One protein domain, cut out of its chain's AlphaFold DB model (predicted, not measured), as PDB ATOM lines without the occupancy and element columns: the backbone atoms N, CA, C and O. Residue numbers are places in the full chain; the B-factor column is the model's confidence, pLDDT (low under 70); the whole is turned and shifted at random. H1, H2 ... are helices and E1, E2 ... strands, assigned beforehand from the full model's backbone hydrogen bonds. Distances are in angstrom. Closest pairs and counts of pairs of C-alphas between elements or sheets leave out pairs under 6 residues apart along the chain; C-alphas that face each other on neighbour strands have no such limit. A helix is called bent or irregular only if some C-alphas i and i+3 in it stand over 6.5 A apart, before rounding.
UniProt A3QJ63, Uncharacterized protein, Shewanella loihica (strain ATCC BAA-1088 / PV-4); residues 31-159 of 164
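This is residues 31 to 159 of the 164 residues of an uncharacterized protein of Shewanella loihica (strain ATCC BAA-1088 / PV-4) (UniProt A3QJ63). A twisted sheet of five strands, E1 to E5, curls round the first part of helix H1 on one face and has the short helix H5 on the other face. Beside the sheet along the longest axis is a loop-rich lobe of H2, H3, the unnamed residues 56 to 71 and the beginning of H4, whose residues 84 to 89 reach back to the same face as H1. The printed part has 129 residues, with five named helices and five named strands: along the chain come the helices H1 to H4, then the five strands, then the helix H5; the class is mixed, helices and strands, and the sheet is branched, with the antiparallel neighbour pairs E1 and E2, E2 and E3, E3 and E4, and E3 and E5. It is compact, with a radius of gyration of the C-alphas of 14.6 A and spans of 42 by 31 by 28 A.

H1, residues 31 to 41, is on the branched sheet of E1, residues 95 to 102, E2, residues 105 to 112, E3, residues 115 to 123, E4, residues 127 to 129, and E5, residues 133 to 136. The sheet curls round its residues 31 to 38; the closest C-alphas of H1 and E2 are those of Asp 31 and Val 108, 6.5 A apart. H2, residues 52 to 55, and H3, residues 72 to 75, are not on the sheet. H4, residues 78 to 89, touches H1 with residues 85 to 89 alone, at a steep tilt of 49 degrees, opposite ways; the closest C-alphas are those of Leu 41 and Ala 89, 5.5 A apart. H2 and H4 only just touch, with 3 pairs of C-alphas within 8 A, the closest those of Ile 52 and Asn 82 at 6.0 A. H3 and H4 meet only through their link. H4 is on the sheet at a height of 11.5 A, over E5, and runs across the strands at 76 degrees to E5 on the local plane. E1, E2, E3 and E4 form a meander, each strand the antiparallel neighbour of the one before. In the hairpin of E1 and E2, N 97 and O 109 are within hydrogen-bond range at 2.9 A; in that of E2 and E3, N 108 and O 119 are at 3.0 A. E2 lies on one side of E3, and E4 and E5 on the other side: E4 beside residues 121 to 123, with N 128 and O 122 at 2.9 A, and E5 beside residues 115 to 118, with N 116 and O 135 at 2.8 A. H5, residues 146 to 150, is on the face opposite to H1 and H4, over E3 at a height of 8.4 A; the closest C-alphas of H5 and E3 are those of Ser 120 and Ala 147, 6.2 A apart. Every O i to N i+4 pair is within hydrogen-bond range in H1 and H5, and 6 of 8 are in H4; H2 and H3 are too short for such a pair.

H1 begins at C-alpha 31, (-22.018, -37.033, -46.549), and is 15.2 A long. H2 and H3 have four residues each; H3 is neither bent nor irregular, but only just: C-alphas 72 and 75 are 6.4 A apart. H4 is 16.5 A long, from C-alpha 78 at (-39.343, -27.265, -25.266), and is irregular, with C-alphas 81 and 84 7.1 A apart. E1 is 21.0 A long and bends by 51 degrees at residue 98; E2 is 23.4 A and E3 26.0 A. E4 has three residues, and E5 is 10.5 A long. H5 ends at C-alpha 150, (-18.844, -38.257, -24.561).

The C-alphas farthest apart are those of Glu 48 and Thr 157, at 43.4 A. The printed part has no cut. The link from H2 to H3, 16 residues, is long. The mean pLDDT of the printed part is 83.9, and it is under 70 at residues 62 to 74 and 155 to 159.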
ATOM      1  N   ASP A  31     -21.755 -38.394 -46.105       94.12
ATOM      2  CA  ASP A  31     -22.018 -37.033 -46.549       94.12
ATOM      3  C   ASP A  31     -23.440 -36.867 -47.110       94.12
ATOM      4  O   ASP A  31     -24.151 -35.960 -46.692       94.12
ATOM      5  N   GLU A  32     -23.869 -37.740 -48.023       93.75
ATOM      6  CA  GLU A  32     -25.213 -37.740 -48.623       93.75
ATOM      7  C   GLU A  32     -26.278 -38.008 -47.555       93.75
ATOM      8  O   GLU A  32     -27.233 -37.250 -47.467       93.75
ATOM      9  N   ILE A  33     -26.053 -38.968 -46.648       93.88
ATOM     10  CA  ILE A  33     -26.962 -39.239 -45.516       93.88
ATOM     11  C   ILE A  33     -27.167 -37.989 -44.649       93.88
ATOM     12  O   ILE A  33     -28.286 -37.674 -44.244       93.88
ATOM     13  N   VAL A  34     -26.088 -37.265 -44.348       95.19
ATOM     14  CA  VAL A  34     -26.145 -36.037 -43.541       95.19
ATOM     15  C   VAL A  34     -26.834 -34.904 -44.296       95.19
ATOM     16  O   VAL A  34     -27.622 -34.170 -43.702       95.19
ATOM     17  N   LEU A  35     -26.556 -34.748 -45.590       95.38
ATOM     18  CA  LEU A  35     -27.185 -33.714 -46.411       95.38
ATOM     19  C   LEU A  35     -28.685 -33.974 -46.605       95.38
ATOM     20  O   LEU A  35     -29.470 -33.038 -46.461       95.38
ATOM     21  N   ASP A  36     -29.086 -35.220 -46.845       94.19
ATOM     22  CA  ASP A  36     -30.493 -35.616 -46.951       94.19
ATOM     23  C   ASP A  36     -31.222 -35.394 -45.620       94.19
ATOM     24  O   ASP A  36     -32.290 -34.784 -45.590       94.19
ATOM     25  N   PHE A  37     -30.594 -35.757 -44.496       93.25
ATOM     26  CA  PHE A  37     -31.133 -35.456 -43.171       93.25
ATOM     27  C   PHE A  37     -31.381 -33.954 -42.962       93.25
ATOM     28  O   PHE A  37     -32.409 -33.568 -42.412       93.25
ATOM     29  N   LEU A  38     -30.466 -33.087 -43.402       95.00
ATOM     30  CA  LEU A  38     -30.639 -31.636 -43.295       95.00
ATOM     31  C   LEU A  38     -31.793 -31.112 -44.161       95.00
ATOM     32  O   LEU A  38     -32.500 -30.189 -43.746       95.00
ATOM     33  N   VAL A  39     -31.994 -31.699 -45.342       94.94
ATOM     34  CA  VAL A  39     -33.132 -31.392 -46.220       94.94
ATOM     35  C   VAL A  39     -34.450 -31.785 -45.558       94.94
ATOM     36  O   VAL A  39     -35.398 -30.995 -45.594       94.94
ATOM     37  N   ASP A  40     -34.503 -32.961 -44.935       92.69
ATOM     38  CA  ASP A  40     -35.681 -33.441 -44.209       92.69
ATOM     39  C   ASP A  40     -35.956 -32.580 -42.973       92.69
ATOM     40  O   ASP A  40     -37.077 -32.106 -42.779       92.69
ATOM     41  N   LEU A  41     -34.921 -32.301 -42.173       91.88
ATOM     42  CA  LEU A  41     -35.012 -31.490 -40.958       91.88
ATOM     43  C   LEU A  41     -35.569 -30.092 -41.248       91.88
ATOM     44  O   LEU A  41     -36.430 -29.609 -40.514       91.88
ATOM     45  N   ALA A  42     -35.130 -29.459 -42.340       92.62
ATOM     46  CA  ALA A  42     -35.602 -28.136 -42.748       92.62
ATOM     47  C   ALA A  42     -37.075 -28.096 -43.193       92.62
ATOM     48  O   ALA A  42     -37.651 -27.014 -43.300       92.62
ATOM     49  N   GLN A  43     -37.687 -29.251 -43.458       91.88
ATOM     50  CA  GLN A  43     -39.097 -29.365 -43.833       91.88
ATOM     51  C   GLN A  43     -40.005 -29.711 -42.647       91.88
ATOM     52  O   GLN A  43     -41.231 -29.667 -42.788       91.88
ATOM     53  N   ILE A  44     -39.438 -30.038 -41.482       88.75
ATOM     54  CA  ILE A  44     -40.221 -30.392 -40.299       88.75
ATOM     55  C   ILE A  44     -40.992 -29.170 -39.802       88.75
ATOM     56  O   ILE A  44     -40.423 -28.155 -39.406       88.75
ATOM     57  N   GLN A  45     -42.314 -29.308 -39.766       84.38
ATOM     58  CA  GLN A  45     -43.193 -28.379 -39.071       84.38
ATOM     59  C   GLN A  45     -43.333 -28.825 -37.614       84.38
ATOM     60  O   GLN A  45     -43.593 -30.000 -37.337       84.38
ATOM     61  N   VAL A  46     -43.131 -27.886 -36.694       78.56
ATOM     62  CA  VAL A  46     -43.184 -28.118 -35.247       78.56
ATOM     63  C   VAL A  46     -44.320 -27.282 -34.692       78.56
ATOM     64  O   VAL A  46     -44.264 -26.052 -34.737       78.56
ATOM     65  N   GLU A  47     -45.362 -27.947 -34.210       83.25
ATOM     66  CA  GLU A  47     -46.452 -27.269 -33.519       83.25
ATOM     67  C   GLU A  47     -46.007 -26.830 -32.117       83.25
ATOM     68  O   GLU A  47     -45.014 -27.312 -31.560       83.25
ATOM     69  N   GLU A  48     -46.742 -25.886 -31.529       78.75
ATOM     70  CA  GLU A  48     -46.468 -25.437 -30.168       78.75
ATOM     71  C   GLU A  48     -46.552 -26.621 -29.196       78.75
ATOM     72  O   GLU A  48     -47.571 -27.301 -29.092       78.75
ATOM     73  N   GLY A  49     -45.456 -26.868 -28.480       77.81
ATOM     74  CA  GLY A  49     -45.361 -27.975 -27.539       77.81
ATOM     75  C   GLY A  49     -44.814 -29.278 -28.127       77.81
ATOM     76  O   GLY A  49     -44.643 -30.233 -27.381       77.81
ATOM     77  N   GLU A  50     -44.491 -29.363 -29.416       83.38
ATOM     78  CA  GLU A  50     -43.863 -30.568 -29.969       83.38
ATOM     79  C   GLU A  50     -42.335 -30.549 -29.837       83.38
ATOM     80  O   GLU A  50     -41.693 -29.503 -29.926       83.38
ATOM     81  N   ILE A  51     -41.736 -31.729 -29.670       82.38
ATOM     82  CA  ILE A  51     -40.283 -31.913 -29.629       82.38
ATOM     83  C   ILE A  51     -39.821 -32.509 -30.961       82.38
ATOM     84  O   ILE A  51     -40.288 -33.573 -31.369       82.38
ATOM     85  N   ILE A  52     -38.879 -31.838 -31.631       85.31
ATOM     86  CA  ILE A  52     -38.381 -32.235 -32.959       85.31
ATOM     87  C   ILE A  52     -37.795 -33.648 -32.928       85.31
ATOM     88  O   ILE A  52     -38.105 -34.446 -33.812       85.31
ATOM     89  N   SER A  53     -37.017 -33.995 -31.894       79.06
ATOM     90  CA  SER A  53     -36.392 -35.320 -31.782       79.06
ATOM     91  C   SER A  53     -37.410 -36.465 -31.793       79.06
ATOM     92  O   SER A  53     -37.112 -37.524 -32.336       79.06
ATOM     93  N   ASN A  54     -38.627 -36.256 -31.277       80.44
ATOM     94  CA  ASN A  54     -39.678 -37.279 -31.290       80.44
ATOM     95  C   ASN A  54     -40.203 -37.553 -32.710       80.44
ATOM     96  O   ASN A  54     -40.632 -38.668 -32.995       80.44
ATOM     97  N   LYS A  55     -40.139 -36.571 -33.621       83.88
ATOM     98  CA  LYS A  55     -40.531 -36.742 -35.033       83.88
ATOM     99  C   LYS A  55     -39.472 -37.474 -35.864       83.88
ATOM    100  O   LYS A  55     -39.806 -38.047 -36.895       83.88
ATOM    101  N   ILE A  56     -38.218 -37.471 -35.413       81.94
ATOM    102  CA  ILE A  56     -37.060 -38.073 -36.099       81.94
ATOM    103  C   ILE A  56     -36.422 -39.208 -35.283       81.94
ATOM    104  O   ILE A  56     -35.279 -39.590 -35.513       81.94
ATOM    105  N   ASN A  57     -37.143 -39.768 -34.313       79.50
ATOM    106  CA  ASN A  57     -36.585 -40.728 -33.357       79.50
ATOM    107  C   ASN A  57     -36.052 -42.020 -34.009       79.50
ATOM    108  O   ASN A  57     -35.131 -42.632 -33.485       79.50
ATOM    109  N   SER A  58     -36.578 -42.425 -35.168       78.12
ATOM    110  CA  SER A  58     -36.192 -43.660 -35.867       78.12
ATOM    111  C   SER A  58     -34.785 -43.620 -36.480       78.12
ATOM    112  O   SER A  58     -34.178 -44.675 -36.718       78.12
ATOM    113  N   ILE A  59     -34.261 -42.417 -36.730       81.56
ATOM    114  CA  ILE A  59     -32.926 -42.199 -37.302       81.56
ATOM    115  C   ILE A  59     -31.872 -41.880 -36.230       81.56
ATOM    116  O   ILE A  59     -30.680 -42.017 -36.505       81.56
ATOM    117  N   TYR A  60     -32.285 -41.505 -35.013       82.12
ATOM    118  CA  TYR A  60     -31.393 -41.160 -33.903       82.12
ATOM    119  C   TYR A  60     -31.224 -42.311 -32.905       82.12
ATOM    120  O   TYR A  60     -32.166 -43.031 -32.593       82.12
ATOM    121  N   LYS A  61     -30.013 -42.461 -32.357       79.06
ATOM    122  CA  LYS A  61     -29.675 -43.471 -31.335       79.06
ATOM    123  C   LYS A  61     -29.227 -42.882 -29.989       79.06
ATOM    124  O   LYS A  61     -29.168 -43.609 -29.000       79.06
ATOM    125  N   SER A  62     -28.866 -41.599 -29.933       68.75
ATOM    126  CA  SER A  62     -28.168 -41.031 -28.769       68.75
ATOM    127  C   SER A  62     -28.970 -41.086 -27.460       68.75
ATOM    128  O   SER A  62     -30.179 -40.868 -27.422       68.75
ATOM    129  N   SER A  63     -28.245 -41.365 -26.372       53.88
ATOM    130  CA  SER A  63     -28.775 -41.580 -25.016       53.88
ATOM    131  C   SER A  63     -29.323 -40.311 -24.355       53.88
ATOM    132  O   SER A  63     -30.080 -40.390 -23.389       53.88
ATOM    133  N   HIS A  64     -28.958 -39.142 -24.886       55.69
ATOM    134  CA  HIS A  64     -29.475 -37.849 -24.443       55.69
ATOM    135  C   HIS A  64     -30.824 -37.490 -25.080       55.69
ATOM    136  O   HIS A  64     -31.500 -36.587 -24.588       55.69
ATOM    137  N   TRP A  65     -31.245 -38.212 -26.121       62.47
ATOM    138  CA  TRP A  65     -32.548 -38.036 -26.755       62.47
ATOM    139  C   TRP A  65     -33.513 -39.074 -26.202       62.47
ATOM    140  O   TRP A  65     -33.764 -40.122 -26.792       62.47
ATOM    141  N   VAL A  66     -34.020 -38.794 -25.008       53.75
ATOM    142  CA  VAL A  66     -35.114 -39.570 -24.430       53.75
ATOM    143  C   VAL A  66     -36.399 -39.165 -25.147       53.75
ATOM    144  O   VAL A  66     -36.672 -37.973 -25.274       53.75
ATOM    145  N   ASP A  67     -37.182 -40.145 -25.602       61.38
ATOM    146  CA  ASP A  67     -38.566 -39.914 -26.022       61.38
ATOM    147  C   ASP A  67     -39.329 -39.316 -24.835       61.38
ATOM    148  O   ASP A  67     -39.590 -39.985 -23.830       61.38
ATOM    149  N   VAL A  68     -39.593 -38.012 -24.908       63.47
ATOM    150  CA  VAL A  68     -40.265 -37.295 -23.828       63.47
ATOM    151  C   VAL A  68     -41.759 -37.557 -23.964       63.47
ATOM    152  O   VAL A  68     -42.428 -37.010 -24.843       63.47
ATOM    153  N   SER A  69     -42.290 -38.387 -23.066       64.62
ATOM    154  CA  SER A  69     -43.726 -38.638 -22.982       64.62
ATOM    155  C   SER A  69     -44.487 -37.364 -22.593       64.62
ATOM    156  O   SER A  69     -43.943 -36.477 -21.933       64.62
ATOM    157  N   GLN A  70     -45.793 -37.293 -22.885       61.66
ATOM    158  CA  GLN A  70     -46.623 -36.157 -22.441       61.66
ATOM    159  C   GLN A  70     -46.601 -35.927 -20.917       61.66
ATOM    160  O   GLN A  70     -46.865 -34.821 -20.445       61.66
ATOM    161  N   GLY A  71     -46.282 -36.959 -20.127       63.19
ATOM    162  CA  GLY A  71     -46.109 -36.835 -18.681       63.19
ATOM    163  C   GLY A  71     -44.871 -36.023 -18.298       63.19
ATOM    164  O   GLY A  71     -44.965 -35.175 -17.407       63.19
ATOM    165  N   ASP A  72     -43.767 -36.248 -19.009       69.44
ATOM    166  CA  ASP A  72     -42.451 -35.653 -18.761       69.44
ATOM    167  C   ASP A  72     -42.333 -34.231 -19.331       69.44
ATOM    168  O   ASP A  72     -41.625 -33.394 -18.770       69.44
ATOM    169  N   MET A  73     -43.113 -33.908 -20.372       68.38
ATOM    170  CA  MET A  73     -43.147 -32.581 -21.010       68.38
ATOM    171  C   MET A  73     -43.457 -31.424 -20.049       68.38
ATOM    172  O   MET A  73     -43.039 -30.296 -20.295       68.38
ATOM    173  N   ARG A  74     -44.167 -31.678 -18.941       67.25
ATOM    174  CA  ARG A  74     -44.607 -30.631 -17.998       67.25
ATOM    175  C   ARG A  74     -43.467 -29.840 -17.348       67.25
ATOM    176  O   ARG A  74     -43.726 -28.755 -16.839       67.25
ATOM    177  N   ASN A  75     -42.244 -30.369 -17.365       73.12
ATOM    178  CA  ASN A  75     -41.069 -29.742 -16.751       73.12
ATOM    179  C   ASN A  75     -39.941 -29.452 -17.753       73.12
ATOM    180  O   ASN A  75     -38.839 -29.094 -17.337       73.12
ATOM    181  N   VAL A  76     -40.186 -29.638 -19.051       75.88
ATOM    182  CA  VAL A  76     -39.170 -29.487 -20.094       75.88
ATOM    183  C   VAL A  76     -39.351 -28.139 -20.777       75.88
ATOM    184  O   VAL A  76     -40.441 -27.806 -21.236       75.88
ATOM    185  N   ASP A  77     -38.270 -27.370 -20.878       84.25
ATOM    186  CA  ASP A  77     -38.240 -26.204 -21.754       84.25
ATOM    187  C   ASP A  77     -38.107 -26.674 -23.208       84.25
ATOM    188  O   ASP A  77     -37.020 -26.977 -23.700       84.25
ATOM    189  N   ILE A  78     -39.247 -26.764 -23.889       82.06
ATOM    190  CA  ILE A  78     -39.343 -27.265 -25.266       82.06
ATOM    191  C   ILE A  78     -38.572 -26.360 -26.230       82.06
ATOM    192  O   ILE A  78     -37.974 -26.852 -27.188       82.06
ATOM    193  N   SER A  79     -38.527 -25.050 -25.962       83.19
ATOM    194  CA  SER A  79     -37.774 -24.115 -26.799       83.19
ATOM    195  C   SER A  79     -36.277 -24.412 -26.746       83.19
ATOM    196  O   SER A  79     -35.620 -24.464 -27.786       83.19
ATOM    197  N   LEU A  80     -35.762 -24.712 -25.551       82.75
ATOM    198  CA  LEU A  80     -34.369 -25.091 -25.343       82.75
ATOM    199  C   LEU A  80     -34.045 -26.447 -25.983       82.75
ATOM    200  O   LEU A  80     -32.998 -26.587 -26.613       82.75
ATOM    201  N   VAL A  81     -34.940 -27.429 -25.854       81.06
ATOM    202  CA  VAL A  81     -34.755 -28.767 -26.442       81.06
ATOM    203  C   VAL A  81     -34.744 -28.717 -27.971       81.06
ATOM    204  O   VAL A  81     -33.943 -29.405 -28.604       81.06
ATOM    205  N   ASN A  82     -35.593 -27.886 -28.578       84.00
ATOM    206  CA  ASN A  82     -35.684 -27.775 -30.032       84.00
ATOM    207  C   ASN A  82     -34.603 -26.878 -30.651       84.00
ATOM    208  O   ASN A  82     -34.286 -27.051 -31.828       84.00
ATOM    209  N   ALA A  83     -34.030 -25.935 -29.895       83.31
ATOM    210  CA  ALA A  83     -33.103 -24.934 -30.426       83.31
ATOM    211  C   ALA A  83     -31.940 -25.516 -31.263       83.31
ATOM    212  O   ALA A  83     -31.707 -24.996 -32.357       83.31
ATOM    213  N   PRO A  84     -31.245 -26.600 -30.854       81.75
ATOM    214  CA  PRO A  84     -30.187 -27.187 -31.674       81.75
ATOM    215  C   PRO A  84     -30.678 -27.652 -33.049       81.75
ATOM    216  O   PRO A  84     -30.015 -27.392 -34.045       81.75
ATOM    217  N   PHE A  85     -31.851 -28.283 -33.133       85.69
ATOM    218  CA  PHE A  85     -32.409 -28.756 -34.404       85.69
ATOM    219  C   PHE A  85     -32.827 -27.613 -35.323       85.69
ATOM    220  O   PHE A  85     -32.627 -27.705 -36.529       85.69
ATOM    221  N   LEU A  86     -33.357 -26.526 -34.761       87.19
ATOM    222  CA  LEU A  86     -33.682 -25.329 -35.538       87.19
ATOM    223  C   LEU A  86     -32.417 -24.700 -36.136       87.19
ATOM    224  O   LEU A  86     -32.406 -24.343 -37.308       87.19
ATOM    225  N   ILE A  87     -31.322 -24.639 -35.369       88.44
ATOM    226  CA  ILE A  87     -30.034 -24.143 -35.877       88.44
ATOM    227  C   ILE A  87     -29.450 -25.095 -36.930       88.44
ATOM    228  O   ILE A  87     -28.874 -24.653 -37.920       88.44
ATOM    229  N   LEU A  88     -29.593 -26.408 -36.746       90.06
ATOM    230  CA  LEU A  88     -29.144 -27.387 -37.736       90.06
ATOM    231  C   LEU A  88     -29.974 -27.322 -39.020       90.06
ATOM    232  O   LEU A  88     -29.402 -27.463 -40.092       90.06
ATOM    233  N   ALA A  89     -31.279 -27.053 -38.948       90.44
ATOM    234  CA  ALA A  89     -32.119 -26.855 -40.131       90.44
ATOM    235  C   ALA A  89     -31.604 -25.707 -41.022       90.44
ATOM    236  O   ALA A  89     -31.663 -25.804 -42.249       90.44
ATOM    237  N   ASP A  90     -31.004 -24.665 -40.430       90.00
ATOM    238  CA  ASP A  90     -30.365 -23.566 -41.169       90.00
ATOM    239  C   ASP A  90     -29.097 -23.996 -41.937       90.00
ATOM    240  O   ASP A  90     -28.629 -23.271 -42.824       90.00
ATOM    241  N   LEU A  91     -28.543 -25.183 -41.651       94.44
ATOM    242  CA  LEU A  91     -27.461 -25.787 -42.436       94.44
ATOM    243  C   LEU A  91     -27.950 -26.420 -43.742       94.44
ATOM    244  O   LEU A  91     -27.111 -26.824 -44.548       94.44
ATOM    245  N   ASN A  92     -29.259 -26.481 -43.997       95.06
ATOM    246  CA  ASN A  92     -29.783 -26.928 -45.285       95.06
ATOM    247  C   ASN A  92     -29.205 -26.086 -46.444       95.06
ATOM    248  O   ASN A  92     -29.116 -24.859 -46.371       95.06
ATOM    249  N   GLY A  93     -28.772 -26.759 -47.513       93.56
ATOM    250  CA  GLY A  93     -28.001 -26.155 -48.608       93.56
ATOM    251  C   GLY A  93     -26.531 -25.863 -48.269       93.56
ATOM    252  O   GLY A  93     -25.836 -25.218 -49.058       93.56
ATOM    253  N   GLY A  94     -26.057 -26.314 -47.105       94.31
ATOM    254  CA  GLY A  94     -24.664 -26.240 -46.685       94.31
ATOM    255  C   GLY A  94     -23.744 -27.172 -47.474       94.31
ATOM    256  O   GLY A  94     -24.166 -27.944 -48.335       94.31
ATOM    257  N   LYS A  95     -22.447 -27.086 -47.177       94.56
ATOM    258  CA  LYS A  95     -21.411 -27.915 -47.802       94.56
ATOM    259  C   LYS A  95     -20.713 -28.762 -46.759       94.56
ATOM    260  O   LYS A  95     -20.348 -28.255 -45.701       94.56
ATOM    261  N   VAL A  96     -20.464 -30.022 -47.097       94.69
ATOM    262  CA  VAL A  96     -19.544 -30.856 -46.325       94.69
ATOM    263  C   VAL A  96     -18.143 -30.265 -46.456       94.69
ATOM    264  O   VAL A  96     -17.621 -30.128 -47.563       94.69
ATOM    265  N   ILE A  97     -17.558 -29.877 -45.326       92.94
ATOM    266  CA  ILE A  97     -16.208 -29.301 -45.256       92.94
ATOM    267  C   ILE A  97     -15.166 -30.328 -44.814       92.94
ATOM    268  O   ILE A  97     -13.991 -30.196 -45.143       92.94
ATOM    269  N   GLN A  98     -15.590 -31.369 -44.097       91.56
ATOM    270  CA  GLN A  98     -14.753 -32.501 -43.726       91.56
ATOM    271  C   GLN A  98     -15.641 -33.684 -43.352       91.56
ATOM    272  O   GLN A  98     -16.632 -33.509 -42.650       91.56
ATOM    273  N   SER A  99     -15.245 -34.894 -43.728       91.38
ATOM    274  CA  SER A  99     -15.827 -36.122 -43.201       91.38
ATOM    275  C   SER A  99     -14.750 -37.165 -42.946       91.38
ATOM    276  O   SER A  99     -13.650 -37.114 -43.507       91.38
ATOM    277  N   LYS A 100     -15.029 -38.082 -42.023       88.94
ATOM    278  CA  LYS A 100     -14.156 -39.216 -41.723       88.94
ATOM    279  C   LYS A 100     -14.994 -40.370 -41.193       88.94
ATOM    280  O   LYS A 100     -15.884 -40.169 -40.370       88.94
ATOM    281  N   ILE A 101     -14.660 -41.567 -41.657       88.50
ATOM    282  CA  ILE A 101     -15.209 -42.835 -41.187       88.50
ATOM    283  C   ILE A 101     -14.072 -43.593 -40.499       88.50
ATOM    284  O   ILE A 101     -12.949 -43.627 -41.010       88.50
ATOM    285  N   VAL A 102     -14.342 -44.151 -39.323       85.75
ATOM    286  CA  VAL A 102     -13.421 -45.006 -38.566       85.75
ATOM    287  C   VAL A 102     -14.221 -46.170 -38.010       85.75
ATOM    288  O   VAL A 102     -15.062 -45.962 -37.137       85.75
ATOM    289  N   ASP A 103     -13.934 -47.381 -38.493       86.56
ATOM    290  CA  ASP A 103     -14.676 -48.587 -38.113       86.56
ATOM    291  C   ASP A 103     -16.190 -48.359 -38.299       86.56
ATOM    292  O   ASP A 103     -16.631 -47.996 -39.388       86.56
ATOM    293  N   LYS A 104     -16.980 -48.481 -37.233       88.12
ATOM    294  CA  LYS A 104     -18.427 -48.266 -37.241       88.12
ATOM    295  C   LYS A 104     -18.850 -46.834 -36.920       88.12
ATOM    296  O   LYS A 104     -20.006 -46.613 -36.579       88.12
ATOM    297  N   TYR A 105     -17.948 -45.861 -36.948       88.69
ATOM    298  CA  TYR A 105     -18.251 -44.475 -36.599       88.69
ATOM    299  C   TYR A 105     -17.994 -43.551 -37.778       88.69
ATOM    300  O   TYR A 105     -17.020 -43.716 -38.511       88.69
ATOM    301  N   ALA A 106     -18.822 -42.526 -37.914       91.00
ATOM    302  CA  ALA A 106     -18.573 -41.444 -38.847       91.00
ATOM    303  C   ALA A 106     -18.751 -40.094 -38.166       91.00
ATOM    304  O   ALA A 106     -19.547 -39.924 -37.242       91.00
ATOM    305  N   CYS A 107     -17.984 -39.126 -38.642       92.19
ATOM    306  CA  CYS A 107     -18.164 -37.734 -38.299       92.19
ATOM    307  C   CYS A 107     -18.120 -36.909 -39.574       92.19
ATOM    308  O   CYS A 107     -17.174 -37.019 -40.360       92.19
ATOM    309  N   VAL A 108     -19.145 -36.090 -39.758       93.88
ATOM    310  CA  VAL A 108     -19.299 -35.212 -40.915       93.88
ATOM    311  C   VAL A 108     -19.474 -33.795 -40.404       93.88
ATOM    312  O   VAL A 108     -20.291 -33.545 -39.527       93.88
ATOM    313  N   PHE A 109     -18.710 -32.860 -40.948       94.25
ATOM    314  CA  PHE A 109     -18.862 -31.440 -40.689       94.25
ATOM    315  C   PHE A 109     -19.505 -30.775 -41.897       94.25
ATOM    316  O   PHE A 109     -18.960 -30.830 -43.003       94.25
ATOM    317  N   VAL A 110     -20.636 -30.113 -41.673       95.38
ATOM    318  CA  VAL A 110     -21.325 -29.298 -42.678       95.38
ATOM    319  C   VAL A 110     -21.264 -27.846 -42.248       95.38
ATOM    320  O   VAL A 110     -21.562 -27.529 -41.100       95.38
ATOM    321  N   ALA A 111     -20.904 -26.962 -43.171       94.12
ATOM    322  CA  ALA A 111     -20.934 -25.525 -42.948       94.12
ATOM    323  C   ALA A 111     -21.973 -24.855 -43.843       94.12
ATOM    324  O   ALA A 111     -22.079 -25.154 -45.038       94.12
ATOM    325  N   ASN A 112     -22.700 -23.903 -43.270       94.19
ATOM    326  CA  ASN A 112     -23.503 -22.949 -44.016       94.19
ATOM    327  C   ASN A 112     -23.456 -21.596 -43.307       94.19
ATOM    328  O   ASN A 112     -23.729 -21.501 -42.109       94.19
ATOM    329  N   LYS A 113     -23.134 -20.536 -44.057       87.25
ATOM    330  CA  LYS A 113     -22.896 -19.194 -43.502       87.25
ATOM    331  C   LYS A 113     -21.882 -19.286 -42.345       87.25
ATOM    332  O   LYS A 113     -20.837 -19.895 -42.523       87.25
ATOM    333  N   ALA A 114     -22.204 -18.717 -41.184       88.06
ATOM    334  CA  ALA A 114     -21.348 -18.695 -40.000       88.06
ATOM    335  C   ALA A 114     -21.585 -19.876 -39.033       88.06
ATOM    336  O   ALA A 114     -21.125 -19.821 -37.893       88.06
ATOM    337  N   VAL A 115     -22.329 -20.910 -39.443       91.56
ATOM    338  CA  VAL A 115     -22.659 -22.073 -38.605       91.56
ATOM    339  C   VAL A 115     -21.977 -23.319 -39.161       91.56
ATOM    340  O   VAL A 115     -21.964 -23.554 -40.372       91.56
ATOM    341  N   ILE A 116     -21.429 -24.132 -38.262       93.62
ATOM    342  CA  ILE A 116     -20.832 -25.433 -38.557       93.62
ATOM    343  C   ILE A 116     -21.531 -26.488 -37.696       93.62
ATOM    344  O   ILE A 116     -21.517 -26.405 -36.469       93.62
ATOM    345  N   GLY A 117     -22.124 -27.494 -38.335       94.00
ATOM    346  CA  GLY A 117     -22.688 -28.672 -37.678       94.00
ATOM    347  C   GLY A 117     -21.722 -29.850 -37.740       94.00
ATOM    348  O   GLY A 117     -21.249 -30.193 -38.819       94.00
ATOM    349  N   GLY A 118     -21.434 -30.466 -36.595       93.50
ATOM    350  CA  GLY A 118     -20.727 -31.739 -36.474       93.50
ATOM    351  C   GLY A 118     -21.718 -32.882 -36.259       93.50
ATOM    352  O   GLY A 118     -22.370 -32.961 -35.219       93.50
ATOM    353  N   PHE A 119     -21.829 -33.778 -37.233       93.00
ATOM    354  CA  PHE A 119     -22.765 -34.896 -37.235       93.00
ATOM    355  C   PHE A 119     -22.022 -36.172 -36.880       93.00
ATOM    356  O   PHE A 119     -21.191 -36.651 -37.644       93.00
ATOM    357  N   SER A 120     -22.327 -36.700 -35.701       92.25
ATOM    358  CA  SER A 120     -21.809 -37.975 -35.214       92.25
ATOM    359  C   SER A 120     -22.737 -39.096 -35.683       92.25
ATOM    360  O   SER A 120     -23.935 -39.023 -35.418       92.25
ATOM    361  N   LEU A 121     -22.211 -40.133 -36.334       92.38
ATOM    362  CA  LEU A 121     -22.985 -41.304 -36.751       92.38
ATOM    363  C   LEU A 121     -22.334 -42.602 -36.267       92.38
ATOM    364  O   LEU A 121     -21.112 -42.685 -36.124       92.38
ATOM    365  N   VAL A 122     -23.161 -43.622 -36.049       90.25
ATOM    366  CA  VAL A 122     -22.732 -44.990 -35.737       90.25
ATOM    367  C   VAL A 122     -23.422 -45.982 -36.668       90.25
ATOM    368  O   VAL A 122     -24.605 -45.835 -36.969       90.25
ATOM    369  N   TYR A 123     -22.670 -46.972 -37.133       89.88
ATOM    370  CA  TYR A 123     -23.135 -48.043 -37.996       89.88
ATOM    371  C   TYR A 123     -23.461 -49.283 -37.160       89.88
ATOM    372  O   TYR A 123     -22.594 -49.832 -36.475       89.88
ATOM    373  N   GLU A 124     -24.716 -49.722 -37.209       84.94
ATOM    374  CA  GLU A 124     -25.160 -50.968 -36.574       84.94
ATOM    375  C   GLU A 124     -25.929 -51.834 -37.572       84.94
ATOM    376  O   GLU A 124     -25.365 -52.753 -38.156       84.94
ATOM    377  N   ASP A 125     -27.191 -51.497 -37.817       86.19
ATOM    378  CA  ASP A 125     -28.066 -52.058 -38.852       86.19
ATOM    379  C   ASP A 125     -28.336 -51.036 -39.977       86.19
ATOM    380  O   ASP A 125     -29.346 -51.093 -40.677       86.19
ATOM    381  N   GLY A 126     -27.416 -50.080 -40.116       88.06
ATOM    382  CA  GLY A 126     -27.514 -48.861 -40.911       88.06
ATOM    383  C   GLY A 126     -26.876 -47.690 -40.158       88.06
ATOM    384  O   GLY A 126     -26.583 -47.797 -38.962       88.06
ATOM    385  N   TRP A 127     -26.645 -46.569 -40.843       90.44
ATOM    386  CA  TRP A 127     -26.145 -45.356 -40.195       90.44
ATOM    387  C   TRP A 127     -27.230 -44.715 -39.330       90.44
ATOM    388  O   TRP A 127     -28.320 -44.394 -39.803       90.44
ATOM    389  N   LYS A 128     -26.919 -44.512 -38.049       90.44
ATOM    390  CA  LYS A 128     -27.781 -43.837 -37.076       90.44
ATOM    391  C   LYS A 128     -27.109 -42.570 -36.574       90.44
ATOM    392  O   LYS A 128     -25.919 -42.584 -36.252       90.44
ATOM    393  N   PHE A 129     -27.876 -41.494 -36.459       89.88
ATOM    394  CA  PHE A 129     -27.392 -40.233 -35.914       89.88
ATOM    395  C   PHE A 129     -27.260 -40.309 -34.390       89.88
ATOM    396  O   PHE A 129     -28.137 -40.788 -33.668       89.88
ATOM    397  N   MET A 130     -26.146 -39.799 -33.886       88.12
ATOM    398  CA  MET A 130     -25.943 -39.481 -32.476       88.12
ATOM    399  C   MET A 130     -26.202 -37.982 -32.258       88.12
ATOM    400  O   MET A 130     -26.550 -37.268 -33.200       88.12
ATOM    401  N   ALA A 131     -26.051 -37.482 -31.024       84.88
ATOM    402  CA  ALA A 131     -26.263 -36.063 -30.761       84.88
ATOM    403  C   ALA A 131     -25.341 -35.199 -31.651       84.88
ATOM    404  O   ALA A 131     -24.124 -35.421 -31.681       84.88
ATOM    405  N   PRO A 132     -25.901 -34.240 -32.406       86.69
ATOM    406  CA  PRO A 132     -25.118 -33.337 -33.229       86.69
ATOM    407  C   PRO A 132     -24.438 -32.273 -32.361       86.69
ATOM    408  O   PRO A 132     -24.883 -31.952 -31.259       86.69
ATOM    409  N   SER A 133     -23.373 -31.689 -32.894       88.56
ATOM    410  CA  SER A 133     -22.643 -30.573 -32.297       88.56
ATOM    411  C   SER A 133     -22.839 -29.331 -33.166       88.56
ATOM    412  O   SER A 133     -22.773 -29.425 -34.389       88.56
ATOM    413  N   VAL A 134     -23.072 -28.167 -32.562       90.75
ATOM    414  CA  VAL A 134     -23.246 -26.895 -33.285       90.75
ATOM    415  C   VAL A 134     -22.148 -25.930 -32.866       90.75
ATOM    416  O   VAL A 134     -21.908 -25.732 -31.676       90.75
ATOM    417  N   TYR A 135     -21.505 -25.323 -33.856       90.62
ATOM    418  CA  TYR A 135     -20.419 -24.369 -33.691       90.62
ATOM    419  C   TYR A 135     -20.672 -23.120 -34.527       90.62
ATOM    420  O   TYR A 135     -21.303 -23.185 -35.583       90.62
ATOM    421  N   TRP A 136     -20.100 -22.003 -34.088       89.88
ATOM    422  CA  TRP A 136     -19.985 -20.798 -34.904       89.88
ATOM    423  C   TRP A 136     -18.567 -20.679 -35.465       89.88
ATOM    424  O   TRP A 136     -17.593 -21.103 -34.837       89.88
ATOM    425  N   GLU A 137     -18.453 -20.147 -36.681       79.44
ATOM    426  CA  GLU A 137     -17.183 -20.056 -37.412       79.44
ATOM    427  C   GLU A 137     -16.124 -19.239 -36.649       79.44
ATOM    428  O   GLU A 137     -14.956 -19.619 -36.617       79.44
ATOM    429  N   ASP A 138     -16.544 -18.175 -35.960       83.19
ATOM    430  CA  ASP A 138     -15.690 -17.252 -35.205       83.19
ATOM    431  C   ASP A 138     -15.259 -17.771 -33.822       83.19
ATOM    432  O   ASP A 138     -14.454 -17.137 -33.131       83.19
ATOM    433  N   GLN A 139     -15.755 -18.936 -33.405       82.31
ATOM    434  CA  GLN A 139     -15.376 -19.524 -32.130       82.31
ATOM    435  C   GLN A 139     -13.978 -20.131 -32.195       82.31
ATOM    436  O   GLN A 139     -13.720 -21.077 -32.948       82.31
ATOM    437  N   ASN A 140     -13.109 -19.652 -31.303       84.00
ATOM    438  CA  ASN A 140     -11.799 -20.237 -31.028       84.00
ATOM    439  C   ASN A 140     -11.928 -21.466 -30.108       84.00
ATOM    440  O   ASN A 140     -11.497 -21.462 -28.952       84.00
ATOM    441  N   LEU A 141     -12.621 -22.487 -30.606       84.38
ATOM    442  CA  LEU A 141     -12.855 -23.764 -29.941       84.38
ATOM    443  C   LEU A 141     -12.576 -24.893 -30.929       84.38
ATOM    444  O   LEU A 141     -12.909 -24.785 -32.113       84.38
ATOM    445  N   LEU A 142     -12.035 -25.998 -30.413       85.81
ATOM    446  CA  LEU A 142     -11.885 -27.230 -31.176       85.81
ATOM    447  C   LEU A 142     -13.272 -27.753 -31.571       85.81
ATOM    448  O   LEU A 142     -14.099 -28.060 -30.710       85.81
ATOM    449  N   LYS A 143     -13.515 -27.854 -32.878       89.81
ATOM    450  CA  LYS A 143     -14.779 -28.338 -33.441       89.81
ATOM    451  C   LYS A 143     -14.700 -29.858 -33.562       89.81
ATOM    452  O   LYS A 143     -13.819 -30.383 -34.245       89.81
ATOM    453  N   GLU A 144     -15.581 -30.568 -32.868       88.88
ATOM    454  CA  GLU A 144     -15.538 -32.022 -32.724       88.88
ATOM    455  C   GLU A 144     -16.924 -32.664 -32.849       88.88
ATOM    456  O   GLU A 144     -17.939 -32.060 -32.529       88.88
ATOM    457  N   CYS A 145     -16.983 -33.918 -33.293       89.50
ATOM    458  CA  CYS A 145     -18.198 -34.726 -33.179       89.50
ATOM    459  C   CYS A 145     -18.341 -35.226 -31.735       89.50
ATOM    460  O   CYS A 145     -17.889 -36.319 -31.381       89.50
ATOM    461  N   SER A 146     -18.906 -34.375 -30.872       86.06
ATOM    462  CA  SER A 146     -18.826 -34.520 -29.414       86.06
ATOM    463  C   SER A 146     -19.487 -35.797 -28.888       86.06
ATOM    464  O   SER A 146     -18.995 -36.384 -27.925       86.06
ATOM    465  N   ALA A 147     -20.557 -36.280 -29.527       87.25
ATOM    466  CA  ALA A 147     -21.249 -37.492 -29.086       87.25
ATOM    467  C   ALA A 147     -20.375 -38.751 -29.189       87.25
ATOM    468  O   ALA A 147     -20.428 -39.605 -28.306       87.25
ATOM    469  N   LEU A 148     -19.499 -38.845 -30.199       84.19
ATOM    470  CA  LEU A 148     -18.557 -39.967 -30.303       84.19
ATOM    471  C   LEU A 148     -17.617 -40.021 -29.087       84.19
ATOM    472  O   LEU A 148     -17.308 -41.094 -28.574       84.19
ATOM    473  N   LYS A 149     -17.210 -38.854 -28.578       82.00
ATOM    474  CA  LYS A 149     -16.362 -38.730 -27.388       82.00
ATOM    475  C   LYS A 149     -17.113 -39.056 -26.104       82.00
ATOM    476  O   LYS A 149     -16.669 -39.884 -25.316       82.00
ATOM    477  N   PHE A 150     -18.208 -38.333 -25.872       80.81
ATOM    478  CA  PHE A 150     -18.844 -38.257 -24.561       80.81
ATOM    479  C   PHE A 150     -19.816 -39.404 -24.325       80.81
ATOM    480  O   PHE A 150     -19.908 -39.883 -23.200       80.81
ATOM    481  N   GLU A 151     -20.505 -39.867 -25.369       80.12
ATOM    482  CA  GLU A 151     -21.467 -40.963 -25.240       80.12
ATOM    483  C   GLU A 151     -20.821 -42.321 -25.500       80.12
ATOM    484  O   GLU A 151     -21.131 -43.294 -24.818       80.12
ATOM    485  N   LEU A 152     -19.913 -42.395 -26.477       79.38
ATOM    486  CA  LEU A 152     -19.331 -43.667 -26.918       79.38
ATOM    487  C   LEU A 152     -17.904 -43.903 -26.405       79.38
ATOM    488  O   LEU A 152     -17.355 -44.981 -26.616       79.38
ATOM    489  N   GLY A 153     -17.300 -42.926 -25.718       76.69
ATOM    490  CA  GLY A 153     -15.957 -43.064 -25.151       76.69
ATOM    491  C   GLY A 153     -14.850 -43.220 -26.200       76.69
ATOM    492  O   GLY A 153     -13.777 -43.729 -25.869       76.69
ATOM    493  N   VAL A 154     -15.090 -42.811 -27.452       78.31
ATOM    494  CA  VAL A 154     -14.098 -42.906 -28.534       78.31
ATOM    495  C   VAL A 154     -12.906 -42.009 -28.193       78.31
ATOM    496  O   VAL A 154     -13.050 -40.806 -27.952       78.31
ATOM    497  N   THR A 155     -11.716 -42.609 -28.124       67.06
ATOM    498  CA  THR A 155     -10.515 -41.946 -27.594       67.06
ATOM    499  C   THR A 155      -9.763 -41.124 -28.648       67.06
ATOM    500  O   THR A 155      -9.986 -41.232 -29.853       67.06
ATOM    501  N   ALA A 156      -8.846 -40.269 -28.179       57.62
ATOM    502  CA  ALA A 156      -8.174 -39.232 -28.966       57.62
ATOM    503  C   ALA A 156      -7.419 -39.726 -30.223       57.62
ATOM    504  O   ALA A 156      -7.260 -38.961 -31.172       57.62
ATOM    505  N   THR A 157      -6.960 -40.983 -30.270       55.38
ATOM    506  CA  THR A 157      -6.240 -41.547 -31.432       55.38
ATOM    507  C   THR A 157      -7.139 -41.809 -32.642       55.38
ATOM    508  O   THR A 157      -6.652 -41.875 -33.768       55.38
ATOM    509  N   GLU A 158      -8.449 -41.897 -32.432       57.41
ATOM    510  CA  GLU A 158      -9.463 -42.147 -33.468       57.41
ATOM    511  C   GLU A 158     -10.301 -40.896 -33.755       57.41
ATOM    512  O   GLU A 158     -11.152 -40.879 -34.646       57.41
ATOM    513  N   PHE A 159     -10.009 -39.819 -33.029       60.81
ATOM    514  CA  PHE A 159     -10.849 -38.648 -32.948       60.81
ATOM    515  C   PHE A 159     -11.005 -37.929 -34.285       60.81
ATOM    516  O   PHE A 159     -10.089 -37.871 -35.118       60.81
TER     517      PHE A 159